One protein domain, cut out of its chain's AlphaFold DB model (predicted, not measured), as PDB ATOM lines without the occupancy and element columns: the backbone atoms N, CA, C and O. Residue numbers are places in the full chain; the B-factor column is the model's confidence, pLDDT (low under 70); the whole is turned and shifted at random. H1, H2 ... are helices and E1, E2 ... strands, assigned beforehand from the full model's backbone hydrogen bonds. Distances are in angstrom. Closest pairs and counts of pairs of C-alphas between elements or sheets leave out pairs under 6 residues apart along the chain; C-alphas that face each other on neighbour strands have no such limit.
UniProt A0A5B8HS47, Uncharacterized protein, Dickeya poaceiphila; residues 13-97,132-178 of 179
ATOM      1  N   LEU A  13     212.834 120.177 188.799       97.69
ATOM      2  CA  LEU A  13     213.881 121.151 189.077       97.69
ATOM      3  C   LEU A  13     214.610 120.725 190.338       97.69
ATOM      4  O   LEU A  13     213.971 120.435 191.347       97.69
ATOM      5  N   ILE A  14     215.936 120.685 190.276       97.19
ATOM      6  CA  ILE A  14     216.749 120.238 191.402       97.19
ATOM      7  C   ILE A  14     217.554 121.410 191.939       97.19
ATOM      8  O   ILE A  14     218.299 122.056 191.200       97.19
ATOM      9  N   TRP A  15     217.397 121.671 193.232       96.81
ATOM     10  CA  TRP A  15     218.317 122.504 193.988       96.81
ATOM     11  C   TRP A  15     219.441 121.614 194.518       96.81
ATOM     12  O   TRP A  15     219.169 120.624 195.198       96.81
ATOM     13  N   TRP A  16     220.686 121.960 194.203       94.44
ATOM     14  CA  TRP A  16     221.875 121.248 194.669       94.44
ATOM     15  C   TRP A  16     222.572 122.043 195.762       94.44
ATOM     16  O   TRP A  16     222.711 123.266 195.652       94.44
ATOM     17  N   ILE A  17     223.073 121.346 196.780       91.81
ATOM     18  CA  ILE A  17     223.923 121.980 197.780       91.81
ATOM     19  C   ILE A  17     225.248 122.399 197.133       91.81
ATOM     20  O   ILE A  17     225.874 121.641 196.387       91.81
ATOM     21  N   LYS A  18     225.685 123.625 197.416       87.56
ATOM     22  CA  LYS A  18     227.026 124.100 197.065       87.56
ATOM     23  C   LYS A  18     227.946 123.829 198.245       87.56
ATOM     24  O   LYS A  18     227.586 124.168 199.370       87.56
ATOM     25  N   LEU A  19     229.116 123.249 197.997       76.69
ATOM     26  CA  LEU A  19     230.084 123.007 199.064       76.69
ATOM     27  C   LEU A  19     230.636 124.348 199.566       76.69
ATOM     28  O   LEU A  19     231.115 125.180 198.786       76.69
ATOM     29  N   GLY A  20     230.505 124.568 200.875       69.00
ATOM     30  CA  GLY A  20     231.132 125.679 201.582       69.00
ATOM     31  C   GLY A  20     232.606 125.403 201.894       69.00
ATOM     32  O   GLY A  20     233.152 124.358 201.562       69.00
ATOM     33  N   LYS A  21     233.262 126.330 202.604       59.28
ATOM     34  CA  LYS A  21     234.698 126.230 202.949       59.28
ATOM     35  C   LYS A  21     235.077 124.999 203.786       59.28
ATOM     36  O   LYS A  21     236.248 124.648 203.821       59.28
ATOM     37  N   HIS A  22     234.117 124.403 204.490       61.34
ATOM     38  CA  HIS A  22     234.341 123.265 205.386       61.34
ATOM     39  C   HIS A  22     234.063 121.905 204.729       61.34
ATOM     40  O   HIS A  22     234.268 120.888 205.380       61.34
ATOM     41  N   ASP A  23     233.618 121.896 203.466       68.94
ATOM     42  CA  ASP A  23     233.448 120.714 202.607       68.94
ATOM     43  C   ASP A  23     232.603 119.561 203.200       68.94
ATOM     44  O   ASP A  23     232.734 118.401 202.818       68.94
ATOM     45  N   THR A  24     231.704 119.867 204.147       80.94
ATOM     46  CA  THR A  24     230.845 118.886 204.828       80.94
ATOM     47  C   THR A  24     229.364 119.084 204.464       80.94
ATOM     48  O   THR A  24     228.647 119.832 205.125       80.94
ATOM     49  N   PRO A  25     228.844 118.392 203.431       88.62
ATOM     50  CA  PRO A  25     227.487 118.637 202.929       88.62
ATOM     51  C   PRO A  25     226.368 118.122 203.848       88.62
ATOM     52  O   PRO A  25     225.253 118.635 203.802       88.62
ATOM     53  N   LEU A  26     226.636 117.111 204.682       91.62
ATOM     54  CA  LEU A  26     225.627 116.486 205.547       91.62
ATOM     55  C   LEU A  26     225.144 117.402 206.690       91.62
ATOM     56  O   LEU A  26     223.928 117.562 206.826       91.62
ATOM     57  N   PRO A  27     226.031 118.036 207.486       91.88
ATOM     58  CA  PRO A  27     225.615 119.021 208.487       91.88
ATOM     59  C   PRO A  27     224.848 120.207 207.892       91.88
ATOM     60  O   PRO A  27     223.825 120.614 208.443       91.88
ATOM     61  N   ASP A  28     225.295 120.725 206.745       91.69
ATOM     62  CA  ASP A  28     224.621 121.835 206.066       91.69
ATOM     63  C   ASP A  28     223.224 121.425 205.577       91.69
ATOM     64  O   ASP A  28     222.247 122.153 205.779       91.69
ATOM     65  N   LEU A  29     223.099 120.231 204.987       93.50
ATOM     66  CA  LEU A  29     221.805 119.676 204.600       93.50
ATOM     67  C   LEU A  29     220.890 119.494 205.816       93.50
ATOM     68  O   LEU A  29     219.723 119.874 205.755       93.50
ATOM     69  N   LEU A  30     221.404 118.964 206.929       93.88
ATOM     70  CA  LEU A  30     220.637 118.814 208.164       93.88
ATOM     71  C   LEU A  30     220.084 120.160 208.650       93.88
ATOM     72  O   LEU A  30     218.892 120.255 208.942       93.88
ATOM     73  N   ALA A  31     220.912 121.209 208.669       92.88
ATOM     74  CA  ALA A  31     220.482 122.552 209.054       92.88
ATOM     75  C   ALA A  31     219.390 123.106 208.116       92.88
ATOM     76  O   ALA A  31     218.445 123.759 208.565       92.88
ATOM     77  N   ILE A  32     219.481 122.822 206.813       93.75
ATOM     78  CA  ILE A  32     218.457 123.197 205.827       93.75
ATOM     79  C   ILE A  32     217.139 122.459 206.088       93.75
ATOM     80  O   ILE A  32     216.083 123.094 206.092       93.75
ATOM     81  N   LEU A  33     217.194 121.148 206.336       94.50
ATOM     82  CA  LEU A  33     216.014 120.328 206.625       94.50
ATOM     83  C   LEU A  33     215.340 120.740 207.941       94.50
ATOM     84  O   LEU A  33     214.118 120.812 207.993       94.50
ATOM     85  N   GLN A  34     216.119 121.058 208.979       93.56
ATOM     86  CA  GLN A  34     215.601 121.553 210.261       93.56
ATOM     87  C   GLN A  34     214.943 122.927 210.129       93.56
ATOM     88  O   GLN A  34     213.931 123.195 210.770       93.56
ATOM     89  N   ARG A  35     215.497 123.799 209.278       94.62
ATOM     90  CA  ARG A  35     214.899 125.102 208.975       94.62
ATOM     91  C   ARG A  35     213.627 124.982 208.127       94.62
ATOM     92  O   ARG A  35     212.794 125.880 208.180       94.62
ATOM     93  N   GLY A  36     213.502 123.928 207.315       95.12
ATOM     94  CA  GLY A  36     212.364 123.720 206.409       95.12
ATOM     95  C   GLY A  36     212.266 124.764 205.291       95.12
ATOM     96  O   GLY A  36     211.187 125.000 204.750       95.12
ATOM     97  N   ALA A  37     213.373 125.444 204.974       96.75
ATOM     98  CA  ALA A  37     213.393 126.479 203.948       96.75
ATOM     99  C   ALA A  37     214.753 126.619 203.255       96.75
ATOM    100  O   ALA A  37     215.821 126.644 203.889       96.75
ATOM    101  N   LEU A  38     214.697 126.788 201.935       97.44
ATOM    102  CA  LEU A  38     215.810 127.254 201.114       97.44
ATOM    103  C   LEU A  38     215.879 128.781 201.177       97.44
ATOM    104  O   LEU A  38     214.846 129.443 201.137       97.44
ATOM    105  N   ILE A  39     217.090 129.335 201.256       96.88
ATOM    106  CA  ILE A  39     217.322 130.783 201.327       96.88
ATOM    107  C   ILE A  39     217.827 131.277 199.974       96.88
ATOM    108  O   ILE A  39     218.720 130.675 199.378       96.88
ATOM    109  N   GLY A  40     217.254 132.375 199.496       96.50
ATOM    110  CA  GLY A  40     217.667 133.039 198.273       96.50
ATOM    111  C   GLY A  40     219.030 133.718 198.414       96.50
ATOM    112  O   GLY A  40     219.336 134.393 199.404       96.50
ATOM    113  N   GLU A  41     219.839 133.592 197.370       94.12
ATOM    114  CA  GLU A  41     221.161 134.202 197.256       94.12
ATOM    115  C   GLU A  41     221.131 135.372 196.262       94.12
ATOM    116  O   GLU A  41     220.296 135.425 195.359       94.12
ATOM    117  N   ARG A  42     222.069 136.314 196.400       93.56
ATOM    118  CA  ARG A  42     222.308 137.371 195.404       93.56
ATOM    119  C   ARG A  42     223.813 137.524 195.151       93.56
ATOM    120  O   ARG A  42     224.413 138.496 195.611       93.56
ATOM    121  N   PRO A  43     224.453 136.531 194.512       91.50
ATOM    122  CA  PRO A  43     225.855 136.639 194.139       91.50
ATOM    123  C   PRO A  43     226.047 137.752 193.090       91.50
ATOM    124  O   PRO A  43     225.095 138.077 192.380       91.50
ATOM    125  N   PRO A  44     227.266 138.304 192.934       91.00
ATOM    126  CA  PRO A  44     227.510 139.482 192.089       91.00
ATOM    127  C   PRO A  44     227.123 139.328 190.611       91.00
ATOM    128  O   PRO A  44     226.893 140.319 189.930       91.00
ATOM    129  N   TYR A  45     227.055 138.091 190.111       90.00
ATOM    130  CA  TYR A  45     226.692 137.775 188.727       90.00
ATOM    131  C   TYR A  45     225.178 137.622 188.489       90.00
ATOM    132  O   TYR A  45     224.762 137.489 187.339       90.00
ATOM    133  N   ILE A  46     224.345 137.609 189.539       92.88
ATOM    134  CA  ILE A  46     222.885 137.692 189.386       92.88
ATOM    135  C   ILE A  46     222.504 139.168 189.352       92.88
ATOM    136  O   ILE A  46     222.703 139.892 190.326       92.88
ATOM    137  N   LEU A  47     221.955 139.603 188.220       94.50
ATOM    138  CA  LEU A  47     221.561 140.989 188.007       94.50
ATOM    139  C   LEU A  47     220.203 141.306 188.647       94.50
ATOM    140  O   LEU A  47     219.358 140.431 188.841       94.50
ATOM    141  N   GLY A  48     219.972 142.593 188.910       91.62
ATOM    142  CA  GLY A  48     218.768 143.086 189.577       91.62
ATOM    143  C   GLY A  48     218.882 143.071 191.103       91.62
ATOM    144  O   GLY A  48     219.942 142.825 191.675       91.62
ATOM    145  N   GLU A  49     217.776 143.378 191.778       89.38
ATOM    146  CA  GLU A  49     217.790 143.636 193.226       89.38
ATOM    147  C   GLU A  49     217.357 142.429 194.068       89.38
ATOM    148  O   GLU A  49     217.675 142.357 195.259       89.38
ATOM    149  N   ARG A  50     216.674 141.459 193.447       91.56
ATOM    150  CA  ARG A  50     216.045 140.320 194.126       91.56
ATOM    151  C   ARG A  50     217.031 139.181 194.366       91.56
ATOM    152  O   ARG A  50     217.794 138.799 193.479       91.56
ATOM    153  N   ARG A  51     216.950 138.584 195.556       96.25
ATOM    154  CA  ARG A  51     217.543 137.271 195.829       96.25
ATOM    155  C   ARG A  51     216.841 136.203 195.000       96.25
ATOM    156  O   ARG A  51     215.665 136.342 194.665       96.25
ATOM    157  N   CYS A  52     217.574 135.150 194.664       96.94
ATOM    158  CA  CYS A  52     217.069 134.032 193.888       96.94
ATOM    159  C   CYS A  52     217.499 132.696 194.480       96.94
ATOM    160  O   CYS A  52     218.607 132.549 194.992       96.94
ATOM    161  N   ILE A  53     216.640 131.699 194.311       97.81
ATOM    162  CA  ILE A  53     217.001 130.292 194.460       97.81
ATOM    163  C   ILE A  53     217.159 129.730 193.051       97.81
ATOM    164  O   ILE A  53     216.253 129.866 192.224       97.81
ATOM    165  N   ALA A  54     218.329 129.160 192.768       96.88
ATOM    166  CA  ALA A  54     218.654 128.576 191.474       96.88
ATOM    167  C   ALA A  54     218.450 127.057 191.496       96.88
ATOM    168  O   ALA A  54     218.765 126.392 192.484       96.88
ATOM    169  N   PHE A  55     217.954 126.522 190.387       97.44
ATOM    170  CA  PHE A  55     217.697 125.103 190.177       97.44
ATOM    171  C   PHE A  55     218.235 124.674 188.814       97.44
ATOM    172  O   PHE A  55     218.343 125.493 187.903       97.44
ATOM    173  N   SER A  56     218.494 123.383 188.648       95.31
ATOM    174  CA  SER A  56     218.802 122.782 187.350       95.31
ATOM    175  C   SER A  56     217.637 121.931 186.857       95.31
ATOM    176  O   SER A  56     217.121 121.088 187.596       95.31
ATOM    177  N   GLU A  57     217.242 122.120 185.597       95.69
ATOM    178  CA  GLU A  57     216.323 121.221 184.896       95.69
ATOM    179  C   GLU A  57     217.123 120.114 184.207       95.69
ATOM    180  O   GLU A  57     217.528 120.227 183.049       95.69
ATOM    181  N   ILE A  58     217.369 119.035 184.940       90.62
ATOM    182  CA  ILE A  58     218.164 117.905 184.464       90.62
ATOM    183  C   ILE A  58     217.523 116.587 184.926       90.62
ATOM    184  O   ILE A  58     217.047 116.503 186.063       90.62
ATOM    185  N   PRO A  59     217.466 115.549 184.075       91.75
ATOM    186  CA  PRO A  59     217.093 114.210 184.510       91.75
ATOM    187  C   PRO A  59     218.048 113.716 185.598       91.75
ATOM    188  O   PRO A  59     219.265 113.862 185.469       91.75
ATOM    189  N   LEU A  60     217.517 113.087 186.648       91.69
ATOM    190  CA  LEU A  60     218.313 112.725 187.824       91.69
ATOM    191  C   LEU A  60     219.497 111.798 187.493       91.69
ATOM    192  O   LEU A  60     220.584 111.988 188.026       91.69
ATOM    193  N   ILE A  61     219.324 110.868 186.548       90.75
ATOM    194  CA  ILE A  61     220.409 110.007 186.048       90.75
ATOM    195  C   ILE A  61     221.574 110.809 185.446       90.75
ATOM    196  O   ILE A  61     222.740 110.491 185.671       90.75
ATOM    197  N   GLN A  62     221.275 111.877 184.701       90.00
ATOM    198  CA  GLN A  62     222.310 112.726 184.113       90.00
ATOM    199  C   GLN A  62     222.963 113.608 185.174       90.00
ATOM    200  O   GLN A  62     224.170 113.830 185.119       90.00
ATOM    201  N   ALA A  63     222.200 114.047 186.178       88.81
ATOM    202  CA  ALA A  63     222.767 114.745 187.321       88.81
ATOM    203  C   ALA A  63     223.718 113.856 188.132       88.81
ATOM    204  O   ALA A  63     224.808 114.305 188.466       88.81
ATOM    205  N   ALA A  64     223.358 112.592 188.381       88.31
ATOM    206  CA  ALA A  64     224.225 111.630 189.063       88.31
ATOM    207  C   ALA A  64     225.576 111.495 188.337       88.31
ATOM    208  O   ALA A  64     226.637 111.637 188.944       88.31
ATOM    209  N   ARG A  65     225.542 111.324 187.009       86.75
ATOM    210  CA  ARG A  65     226.745 111.244 186.160       86.75
ATOM    211  C   ARG A  65     227.570 112.530 186.153       86.75
ATOM    212  O   ARG A  65     228.800 112.460 186.173       86.75
ATOM    213  N   LEU A  66     226.911 113.690 186.119       84.31
ATOM    214  CA  LEU A  66     227.575 114.989 186.213       84.31
ATOM    215  C   LEU A  66     228.293 115.126 187.559       84.31
ATOM    216  O   LEU A  66     229.459 115.501 187.587       84.31
ATOM    217  N   LEU A  67     227.616 114.790 188.659       83.31
ATOM    218  CA  LEU A  67     228.123 114.949 190.021       83.31
ATOM    219  C   LEU A  67     229.300 114.016 190.332       83.31
ATOM    220  O   LEU A  67     230.253 114.450 190.972       83.31
ATOM    221  N   LEU A  68     229.318 112.796 189.781       73.88
ATOM    222  CA  LEU A  68     230.497 111.913 189.827       73.88
ATOM    223  C   LEU A  68     231.755 112.546 189.214       73.88
ATOM    224  O   LEU A  68     232.878 112.220 189.590       73.88
ATOM    225  N   ASN A  69     231.568 113.443 188.246       71.31
ATOM    226  CA  ASN A  69     232.644 114.119 187.533       71.31
ATOM    227  C   ASN A  69     232.725 115.613 187.882       71.31
ATOM    228  O   ASN A  69     233.501 116.336 187.256       71.31
ATOM    229  N   ALA A  70     231.963 116.085 188.877       71.81
ATOM    230  CA  ALA A  70     231.770 117.508 189.145       71.81
ATOM    231  C   ALA A  70     233.089 118.226 189.438       71.81
ATOM    232  O   ALA A  70     233.369 119.255 188.827       71.81
ATOM    233  N   ALA A  71     233.950 117.629 190.269       66.31
ATOM    234  CA  ALA A  71     235.270 118.181 190.570       66.31
ATOM    235  C   ALA A  71     236.147 118.331 189.312       66.31
ATOM    236  O   ALA A  71     236.823 119.344 189.147       66.31
ATOM    237  N   LYS A  72     236.095 117.364 188.383       66.38
ATOM    238  CA  LYS A  72     236.835 117.418 187.106       66.38
ATOM    239  C   LYS A  72     236.250 118.447 186.135       66.38
ATOM    240  O   LYS A  72     236.980 118.979 185.308       66.38
ATOM    241  N   ALA A  73     234.953 118.726 186.239       64.25
ATOM    242  CA  ALA A  73     234.225 119.677 185.402       64.25
ATOM    243  C   ALA A  73     234.155 121.101 186.000       64.25
ATOM    244  O   ALA A  73     233.446 121.950 185.465       64.25
ATOM    245  N   GLY A  74     234.847 121.372 187.117       67.62
ATOM    246  CA  GLY A  74     234.800 122.675 187.799       67.62
ATOM    247  C   GLY A  74     233.433 123.005 188.417       67.62
ATOM    248  O   GLY A  74     233.109 124.170 188.652       67.62
ATOM    249  N   VAL A  75     232.604 121.990 188.661       76.38
ATOM    250  CA  VAL A  75     231.266 122.118 189.243       76.38
ATOM    251  C   VAL A  75     231.367 121.977 190.762       76.38
ATOM    252  O   VAL A  75     231.747 120.929 191.267       76.38
ATOM    253  N   ASN A  76     230.989 123.025 191.500       82.62
ATOM    254  CA  ASN A  76     231.057 123.059 192.968       82.62
ATOM    255  C   ASN A  76     229.736 122.637 193.652       82.62
ATOM    256  O   ASN A  76     229.256 123.306 194.569       82.62
ATOM    257  N   PHE A  77     229.100 121.576 193.154       87.31
ATOM    258  CA  PHE A  77     227.899 121.009 193.771       87.31
ATOM    259  C   PHE A  77     228.242 119.697 194.463       87.31
ATOM    260  O   PHE A  77     228.906 118.845 193.871       87.31
ATOM    261  N   ALA A  78     227.750 119.519 195.687       88.69
ATOM    262  CA  ALA A  78     227.775 118.213 196.326       88.69
ATOM    263  C   ALA A  78     226.576 117.379 195.843       88.69
ATOM    264  O   ALA A  78     225.545 117.945 195.467       88.69
ATOM    265  N   PRO A  79     226.662 116.040 195.898       91.25
ATOM    266  CA  PRO A  79     225.609 115.134 195.439       91.25
ATOM    267  C   PRO A  79     224.405 115.041 196.397       91.25
ATOM    268  O   PRO A  79     223.873 113.965 196.644       91.25
ATOM    269  N   TYR A  80     223.971 116.178 196.937       93.31
ATOM    270  CA  TYR A  80     222.868 116.314 197.879       93.31
ATOM    271  C   TYR A  80     221.954 117.441 197.408       93.31
ATOM    272  O   TYR A  80     222.429 118.503 196.991       93.31
ATOM    273  N   GLY A  81     220.643 117.240 197.483       95.31
ATOM    274  CA  GLY A  81     219.714 118.225 196.949       95.31
ATOM    275  C   GLY A  81     218.254 117.985 197.287       95.31
ATOM    276  O   GLY A  81     217.894 117.044 197.991       95.31
ATOM    277  N   LEU A  82     217.416 118.865 196.749       97.25
ATOM    278  CA  LEU A  82     215.962 118.802 196.836       97.25
ATOM    279  C   LEU A  82     215.378 118.884 195.429       97.25
ATOM    280  O   LEU A  82     215.670 119.816 194.674       97.25
ATOM    281  N   GLN A  83     214.552 117.905 195.080       97.75
ATOM    282  CA  GLN A  83     213.858 117.836 193.802       97.75
ATOM    283  C   GLN A  83     212.432 118.354 193.942       97.75
ATOM    284  O   GLN A  83     211.662 117.839 194.746       97.75
ATOM    285  N   PHE A  84     212.057 119.309 193.101       98.00
ATOM    286  CA  PHE A  84     210.731 119.920 193.068       98.00
ATOM    287  C   PHE A  84     210.030 119.644 191.742       98.00
ATOM    288  O   PHE A  84     210.667 119.398 190.711       98.00
ATOM    289  N   ASP A  85     208.702 119.743 191.746       97.38
ATOM    290  CA  ASP A  85     207.941 119.802 190.506       97.38
ATOM    291  C   ASP A  85     208.160 121.139 189.779       97.38
ATOM    292  O   ASP A  85     207.989 122.222 190.350       97.38
ATOM    293  N   ARG A  86     208.546 121.071 188.500       97.19
ATOM    294  CA  ARG A  86     208.857 122.262 187.701       97.19
ATOM    295  C   ARG A  86     207.641 123.161 187.525       97.19
ATOM    296  O   ARG A  86     207.773 124.379 187.621       97.19
ATOM    297  N   ASN A  87     206.470 122.587 187.255       96.56
ATOM    298  CA  ASN A  87     205.270 123.374 186.984       96.56
ATOM    299  C   ASN A  87     204.757 124.033 188.275       96.56
ATOM    300  O   ASN A  87     204.335 125.190 188.241       96.56
ATOM    301  N   ALA A  88     204.894 123.354 189.420       97.81
ATOM    302  CA  ALA A  88     204.620 123.952 190.726       97.81
ATOM    303  C   ALA A  88     205.534 125.158 191.021       97.81
ATOM    304  O   ALA A  88     205.056 126.214 191.441       97.81
ATOM    305  N   LEU A  89     206.842 125.053 190.750       98.38
ATOM    306  CA  LEU A  89     207.760 126.191 190.904       98.38
ATOM    307  C   LEU A  89     207.501 127.300 189.875       98.38
ATOM    308  O   LEU A  89     207.582 128.483 190.214       98.38
ATOM    309  N   PHE A  90     207.133 126.954 188.639       98.38
ATOM    310  CA  PHE A  90     206.742 127.933 187.623       98.38
ATOM    311  C   PHE A  90     205.532 128.765 188.070       98.38
ATOM    312  O   PHE A  90     205.545 129.991 187.915       98.38
ATOM    313  N   ALA A  91     204.527 128.129 188.684       98.12
ATOM    314  CA  ALA A  91     203.365 128.812 189.255       98.12
ATOM    315  C   ALA A  91     203.744 129.774 190.398       98.12
ATOM    316  O   ALA A  91     203.094 130.799 190.578       98.12
ATOM    317  N   LYS A  92     204.841 129.500 191.117       97.50
ATOM    318  CA  LYS A  92     205.421 130.394 192.138       97.50
ATOM    319  C   LYS A  92     206.303 131.512 191.558       97.50
ATOM    320  O   LYS A  92     206.824 132.327 192.311       97.50
ATOM    321  N   GLY A  93     206.476 131.567 190.236       97.69
ATOM    322  CA  GLY A  93     207.262 132.600 189.556       97.69
ATOM    323  C   GLY A  93     208.669 132.169 189.142       97.69
ATOM    324  O   GLY A  93     209.428 133.009 188.663       97.69
ATOM    325  N   ALA A  94     209.031 130.888 189.276       98.25
ATOM    326  CA  ALA A  94     210.305 130.404 188.752       98.25
ATOM    327  C   ALA A  94     210.322 130.491 187.220       98.25
ATOM    328  O   ALA A  94     209.325 130.189 186.555       98.25
ATOM    329  N   ARG A  95     211.450 130.903 186.643       98.00
ATOM    330  CA  ARG A  95     211.629 131.026 185.189       98.00
ATOM    331  C   ARG A  95     212.997 130.502 184.770       98.00
ATOM    332  O   ARG A  95     213.950 130.593 185.542       98.00
ATOM    333  N   GLN A  96     213.086 130.010 183.537       97.62
ATOM    334  CA  GLN A  96     214.367 129.718 182.894       97.62
ATOM    335  C   GLN A  96     215.213 130.985 182.781       97.62
ATOM    336  O   GLN A  96     214.691 132.091 182.551       97.62
ATOM    337  N   THR A  97     216.519 130.800 182.934       97.88
ATOM    338  CA  THR A  97     217.509 131.840 182.679       97.88
ATOM    339  C   THR A  97     217.566 132.209 181.198       97.88
ATOM    340  O   THR A  97     217.176 131.440 180.320       97.88
ATOM    341  N   GLU A 132     219.447 126.259 183.710       96.19
ATOM    342  CA  GLU A 132     219.184 126.907 184.990       96.19
ATOM    343  C   GLU A 132     217.784 127.537 185.025       96.19
ATOM    344  O   GLU A 132     217.299 128.153 184.072       96.19
ATOM    345  N   TRP A 133     217.132 127.388 186.171       98.12
ATOM    346  CA  TRP A 133     215.909 128.084 186.538       98.12
ATOM    347  C   TRP A 133     216.165 128.918 187.784       98.12
ATOM    348  O   TRP A 133     216.884 128.486 188.682       98.12
ATOM    349  N   ARG A 134     215.539 130.091 187.878       98.19
ATOM    350  CA  ARG A 134     215.611 130.952 189.062       98.19
ATOM    351  C   ARG A 134     214.224 131.295 189.571       98.19
ATOM    352  O   ARG A 134     213.342 131.643 188.788       98.19
ATOM    353  N   LEU A 135     214.055 131.220 190.886       98.25
ATOM    354  CA  LEU A 135     212.884 131.702 191.611       98.25
ATOM    355  C   LEU A 135     213.286 132.948 192.417       98.25
ATOM    356  O   LEU A 135     214.097 132.807 193.335       98.25
ATOM    357  N   PRO A 136     212.756 134.146 192.113       97.62
ATOM    358  CA  PRO A 136     213.216 135.392 192.724       97.62
ATOM    359  C   PRO A 136     212.567 135.643 194.099       97.62
ATOM    360  O   PRO A 136     211.741 136.539 194.258       97.62
ATOM    361  N   VAL A 137     212.901 134.831 195.103       97.50
ATOM    362  CA  VAL A 137     212.379 134.934 196.478       97.50
ATOM    363  C   VAL A 137     213.509 134.925 197.502       97.50
ATOM    364  O   VAL A 137     214.563 134.334 197.266       97.50
ATOM    365  N   ASP A 138     213.271 135.537 198.662       97.69
ATOM    366  CA  ASP A 138     214.225 135.513 199.779       97.69
ATOM    367  C   ASP A 138     214.272 134.151 200.469       97.69
ATOM    368  O   ASP A 138     215.321 133.743 200.964       97.69
ATOM    369  N   GLN A 139     213.150 133.432 200.476       97.81
ATOM    370  CA  GLN A 139     213.066 132.072 200.983       97.81
ATOM    371  C   GLN A 139     211.979 131.264 200.272       97.81
ATOM    372  O   GLN A 139     210.966 131.809 199.829       97.81
ATOM    373  N   LEU A 140     212.180 129.951 200.211       98.12
ATOM    374  CA  LEU A 140     211.197 128.968 199.770       98.12
ATOM    375  C   LEU A 140     211.052 127.924 200.874       98.12
ATOM    376  O   LEU A 140     211.954 127.109 201.069       98.12
ATOM    377  N   ALA A 141     209.929 127.970 201.587       97.44
ATOM    378  CA  ALA A 141     209.536 126.896 202.489       97.44
ATOM    379  C   ALA A 141     209.267 125.615 201.689       97.44
ATOM    380  O   ALA A 141     208.805 125.696 200.545       97.44
ATOM    381  N   PHE A 142     209.573 124.466 202.284       96.12
ATOM    382  CA  PHE A 142     209.330 123.161 201.683       96.12
ATOM    383  C   PHE A 142     208.979 122.104 202.731       96.12
ATOM    384  O   PHE A 142     209.345 122.211 203.900       96.12
ATOM    385  N   ASP A 143     208.310 121.054 202.271       94.06
ATOM    386  CA  ASP A 143     207.972 119.855 203.029       94.06
ATOM    387  C   ASP A 143     208.000 118.617 202.109       94.06
ATOM    388  O   ASP A 143     208.431 118.685 200.949       94.06
ATOM    389  N   VAL A 144     207.533 117.486 202.643       93.19
ATOM    390  CA  VAL A 144     207.465 116.193 201.945       93.19
ATOM    391  C   VAL A 144     206.475 116.157 200.782       93.19
ATOM    392  O   VAL A 144     206.601 115.298 199.914       93.19
ATOM    393  N   GLU A 145     205.493 117.057 200.746       94.12
ATOM    394  CA  GLU A 145     204.524 117.144 199.648       94.12
ATOM    395  C   GLU A 145     205.093 117.959 198.482       94.12
ATOM    396  O   GLU A 145     204.752 117.743 197.318       94.12
ATOM    397  N   GLN A 146     205.984 118.904 198.792       94.50
ATOM    398  CA  GLN A 146     206.525 119.854 197.825       94.50
ATOM    399  C   GLN A 146     207.835 119.400 197.184       94.50
ATOM    400  O   GLN A 146     208.141 119.824 196.062       94.50
ATOM    401  N   CYS A 147     208.624 118.572 197.872       96.25
ATOM    402  CA  CYS A 147     209.904 118.121 197.349       96.25
ATOM    403  C   CYS A 147     210.316 116.725 197.810       96.25
ATOM    404  O   CYS A 147     209.830 116.183 198.797       96.25
ATOM    405  N   THR A 148     211.261 116.152 197.072       97.25
ATOM    406  CA  THR A 148     211.891 114.870 197.389       97.25
ATOM    407  C   THR A 148     213.363 115.096 197.698       97.25
ATOM    408  O   THR A 148     214.061 115.782 196.945       97.25
ATOM    409  N   LEU A 149     213.843 114.522 198.800       97.00
ATOM    410  CA  LEU A 149     215.250 114.589 199.186       97.00
ATOM    411  C   LEU A 149     216.103 113.728 198.247       97.00
ATOM    412  O   LEU A 149     215.736 112.597 197.934       97.00
ATOM    413  N   ILE A 150     217.247 114.260 197.817       96.38
ATOM    414  CA  ILE A 150     218.259 113.542 197.037       96.38
ATOM    415  C   ILE A 150     219.518 113.390 197.886       96.38
ATOM    416  O   ILE A 150     220.035 114.385 198.400       96.38
ATOM    417  N   LEU A 151     220.030 112.164 197.978       95.12
ATOM    418  CA  LEU A 151     221.273 111.819 198.675       95.12
ATOM    419  C   LEU A 151     222.185 110.977 197.775       95.12
ATOM    420  O   LEU A 151     221.680 110.286 196.884       95.12
ATOM    421  N   PRO A 152     223.510 110.977 198.014       93.06
ATOM    422  CA  PRO A 152     224.420 110.154 197.226       93.06
ATOM    423  C   PRO A 152     224.167 108.657 197.435       93.06
ATOM    424  O   PRO A 152     224.073 107.918 196.458       93.06
ATOM    425  N   ASP A 153     224.013 108.225 198.687       93.81
ATOM    426  CA  ASP A 153     224.042 106.815 199.073       93.81
ATOM    427  C   ASP A 153     223.266 106.530 200.377       93.81
ATOM    428  O   ASP A 153     222.768 107.429 201.071       93.81
ATOM    429  N   ARG A 154     223.154 105.241 200.724       95.50
ATOM    430  CA  ARG A 154     222.557 104.779 201.990       95.50
ATOM    431  C   ARG A 154     223.299 105.254 203.234       95.50
ATOM    432  O   ARG A 154     222.657 105.380 204.276       95.50
ATOM    433  N   GLN A 155     224.607 105.492 203.165       95.62
ATOM    434  CA  GLN A 155     225.382 105.928 204.326       95.62
ATOM    435  C   GLN A 155     224.963 107.342 204.746       95.62
ATOM    436  O   GLN A 155     224.689 107.580 205.924       95.62
ATOM    437  N   ALA A 156     224.804 108.248 203.782       95.06
ATOM    438  CA  ALA A 156     224.247 109.579 203.996       95.06
ATOM    439  C   ALA A 156     222.826 109.526 204.580       95.06
ATOM    440  O   ALA A 156     222.509 110.264 205.516       95.06
ATOM    441  N   LEU A 157     221.974 108.627 204.070       96.31
ATOM    442  CA  LEU A 157     220.615 108.441 204.590       96.31
ATOM    443  C   LEU A 157     220.613 107.973 206.051       96.31
ATOM    444  O   LEU A 157     219.871 108.511 206.874       96.31
ATOM    445  N   GLN A 158     221.440 106.980 206.380       96.25
ATOM    446  CA  GLN A 158     221.575 106.473 207.746       96.25
ATOM    447  C   GLN A 158     222.075 107.560 208.694       96.25
ATOM    448  O   GLN A 158     221.503 107.731 209.770       96.25
ATOM    449  N   TRP A 159     223.083 108.328 208.273       96.19
ATOM    450  CA  TRP A 159     223.588 109.449 209.056       96.19
ATOM    451  C   TRP A 159     222.478 110.464 209.348       96.19
ATOM    452  O   TRP A 159     222.275 110.826 210.504       96.19
ATOM    453  N   LEU A 160     221.693 110.872 208.342       95.31
ATOM    454  CA  LEU A 160     220.596 111.825 208.552       95.31
ATOM    455  C   LEU A 160     219.539 111.302 209.525       95.31
ATOM    456  O   LEU A 160     219.123 112.047 210.406       95.31
ATOM    457  N   ARG A 161     219.147 110.027 209.415       95.19
ATOM    458  CA  ARG A 161     218.165 109.405 210.322       95.19
ATOM    459  C   ARG A 161     218.653 109.312 211.767       95.19
ATOM    460  O   ARG A 161     217.846 109.363 212.688       95.19
ATOM    461  N   GLN A 162     219.963 109.199 211.983       95.75
ATOM    462  CA  GLN A 162     220.551 109.229 213.328       95.75
ATOM    463  C   GLN A 162     220.541 110.634 213.950       95.75
ATOM    464  O   GLN A 162     220.532 110.755 215.171       95.75
ATOM    465  N   HIS A 163     220.533 111.685 213.126       94.12
ATOM    466  CA  HIS A 163     220.646 113.080 213.569       94.12
ATOM    467  C   HIS A 163     219.342 113.884 213.401       94.12
ATOM    468  O   HIS A 163     219.287 115.056 213.781       94.12
ATOM    469  N   SER A 164     218.295 113.291 212.819       87.25
ATOM    470  CA  SER A 164     217.022 113.951 212.527       87.25
ATOM    471  C   SER A 164     215.874 112.960 212.366       87.25
ATOM    472  O   SER A 164     216.000 111.960 211.663       87.25
ATOM    473  N   SER A 165     214.713 113.299 212.927       84.81
ATOM    474  CA  SER A 165     213.432 112.615 212.703       84.81
ATOM    475  C   SER A 165     212.605 113.265 211.581       84.81
ATOM    476  O   SER A 165     211.376 113.251 211.612       84.81
ATOM    477  N   SER A 166     213.263 113.891 210.598       86.44
ATOM    478  CA  SER A 166     212.566 114.581 209.512       86.44
ATOM    479  C   SER A 166     211.787 113.595 208.624       86.44
ATOM    480  O   SER A 166     212.391 112.639 208.118       86.44
ATOM    481  N   PRO A 167     210.498 113.861 208.326       90.31
ATOM    482  CA  PRO A 167     209.705 113.022 207.423       90.31
ATOM    483  C   PRO A 167     210.260 113.033 205.986       90.31
ATOM    484  O   PRO A 167     209.983 112.130 205.201       90.31
ATOM    485  N   MET A 168     211.125 114.001 205.656       91.81
ATOM    486  CA  MET A 168     211.885 114.041 204.399       91.81
ATOM    487  C   MET A 168     212.767 112.806 204.186       91.81
ATOM    488  O   MET A 168     213.148 112.521 203.054       91.81
ATOM    489  N   THR A 169     213.110 112.077 205.253       92.12
ATOM    490  CA  THR A 169     213.958 110.877 205.177       92.12
ATOM    491  C   THR A 169     213.182 109.589 204.875       92.12
ATOM    492  O   THR A 169     213.803 108.532 204.733       92.12
ATOM    493  N   GLU A 170     211.853 109.653 204.744       89.75
ATOM    494  CA  GLU A 170     211.006 108.496 204.413       89.75
ATOM    495  C   GLU A 170     210.990 108.197 202.909       89.75
ATOM    496  O   GLU A 170     211.097 107.041 202.506       89.75
ATOM    497  N   ASN A 171     210.944 109.240 202.076       87.00
ATOM    498  CA  ASN A 171     210.914 109.133 200.616       87.00
ATOM    499  C   ASN A 171     212.106 109.878 200.009       87.00
ATOM    500  O   ASN A 171     212.049 111.083 199.760       87.00
ATOM    501  N   VAL A 172     213.199 109.144 199.785       94.88
ATOM    502  CA  VAL A 172     214.489 109.688 199.341       94.88
ATOM    503  C   VAL A 172     214.911 109.063 198.016       94.88
ATOM    504  O   VAL A 172     214.791 107.855 197.818       94.88
ATOM    505  N   LEU A 173     215.454 109.887 197.123       95.44
ATOM    506  CA  LEU A 173     216.108 109.445 195.897       95.44
ATOM    507  C   LEU A 173     217.603 109.262 196.163       95.44
ATOM    508  O   LEU A 173     218.306 110.212 196.506       95.44
ATOM    509  N   LEU A 174     218.081 108.030 196.006       94.81
ATOM    510  CA  LEU A 174     219.482 107.672 196.200       94.81
ATOM    511  C   LEU A 174     220.201 107.610 194.852       94.81
ATOM    512  O   LEU A 174     219.850 106.788 194.003       94.81
ATOM    513  N   LEU A 175     221.214 108.455 194.659       92.56
ATOM    514  CA  LEU A 175     221.952 108.514 193.394       92.56
ATOM    515  C   LEU A 175     222.694 107.205 193.081       92.56
ATOM    516  O   LEU A 175     222.750 106.827 191.915       92.56
ATOM    517  N   GLU A 176     223.177 106.476 194.093       90.94
ATOM    518  CA  GLU A 176     223.808 105.153 193.927       90.94
ATOM    519  C   GLU A 176     222.900 104.110 193.257       90.94
ATOM    520  O   GLU A 176     223.394 103.131 192.717       90.94
ATOM    521  N   THR A 177     221.575 104.296 193.282       89.50
ATOM    522  CA  THR A 177     220.626 103.343 192.672       89.50
ATOM    523  C   THR A 177     220.397 103.592 191.180       89.50
ATOM    524  O   THR A 177     219.716 102.809 190.521       89.50
ATOM    525  N   LEU A 178     220.930 104.700 190.659       85.94
ATOM    526  CA  LEU A 178     220.772 105.123 189.269       85.94
ATOM    527  C   LEU A 178     221.973 104.737 188.396       85.94
ATOM    528  O   LEU A 178     221.862 104.761 187.172       85.94
TER     529      LEU A 178
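What this domain is: This is residues 13 to 97 and 132 to 178 of the 179 residues of an uncharacterized protein of Dickeya poaceiphila (UniProt A0A5B8HS47). What is the main picture? A twisted sheet of four strands, E1, E4, E7 and E8, is the middle layer, with H1 and H4 over one face and H2 over the other. Beyond its E1 edge lie two small sheets of two strands, E3 with E5 and E2 with E6, and the loop of residues 40 to 52 reaches farther out at that end. What is it built from? The printed part has 132 residues, with four named helices and eight named strands in the order E1, H1, E2, E3, H2, E4, H3, E5, E6, E7, H4, E8, and its class is mixed, helices and strands. The large sheet runs E1, E4, E7, E8 and is mixed, while the two small ones are antiparallel. How large is it? It is compact and rounded, with a radius of gyration of the C-alphas of 14.3 A and spans of 41 by 33 by 28 A.

How they stand to each other: Which strands make the largest sheet? E1, residues 13 to 18, is an edge strand and the antiparallel neighbour of the inner strand E4, residues 77 to 85, with N 15 and O 82 within hydrogen-bond range at 2.9 A. E4 bends by 76 degrees at residue 80 and is antiparallel to its neighbour E7, residues 147 to 151, with N 83 and O 148 at 2.9 A. E7 is the parallel neighbour of the other edge strand, E8, residues 172 to 174, with N 173 and O 149 at 2.8 A. Which helices make three layers with it, on its two faces? H1, residues 25 to 35, is on the sheet at a height of 9.6 A, over E4 and along it at 15 degrees on the local plane; their closest C-alphas are those of Pro 25 and Ala 78, 6.6 A apart. H2, residues 60 to 68, is on the opposite face at a height of 9.0 A, also over E4, and their closest C-alphas are those of Leu 67 and Pro 79, 6.0 A apart. H4, residues 154 to 163, is on the same face as H1 at a height of 11.0 A, and E7, H4 and E8 form a strand-helix-strand unit, two parallel neighbour strands with a helix between them in the chain, whose crossover is right-handed. How do the small sheets stand? E3, residues 53 to 56, comes closest to E1 at the C-alphas of Phe 55 and Trp 15, 4.7 A apart, and is the antiparallel neighbour of E5, residues 132 to 135, with N 55 and O 133 at 2.8 A. E2, residues 37 to 39, is the antiparallel neighbour of E6, residues 139 to 141, with N 38 and O 140 at 2.9 A. H3, residues 86 to 91, only grazes the four-stranded sheet with its residues 86 to 90. How do the helices compare? H1 and H4 touch, with the C-alphas of Leu 30 and Leu 160 closest at 7.0 A, at a steep tilt of 46 degrees, the same way. In H1, H2, H3 and H4 every O i to N i+4 pair is within hydrogen-bond range.

Where its parts are: Where does the first element begin? E1 begins at C-alpha 13, (213.881, 121.151, 189.077), and measures 15.7 A from first to last C-alpha; H1 measures 15.4 A. Which strand is longest? E4 is, with 20.3 A from C-alpha 77 at (227.899, 121.009, 193.771) to C-alpha 85. Where does the last element end? E8 ends at C-alpha 174, (219.482, 107.672, 196.200), after H4 with 14.4 A.

The domain as a whole: Which points are farthest apart? They are the C-alphas of Gly 48 and Gln 162, 41.4 A apart. Where is the cut? Residues 98 to 131 are not printed, and C-alphas 97 and 132 are 5.7 A apart across the cut. Which link is long? Of the links that are printed whole, the one from E2 to E3, residues 40 to 52, is long. Where is confidence low? The mean pLDDT of the printed part is 91.3, and residues 20 to 23 and 71 to 74 are under 70.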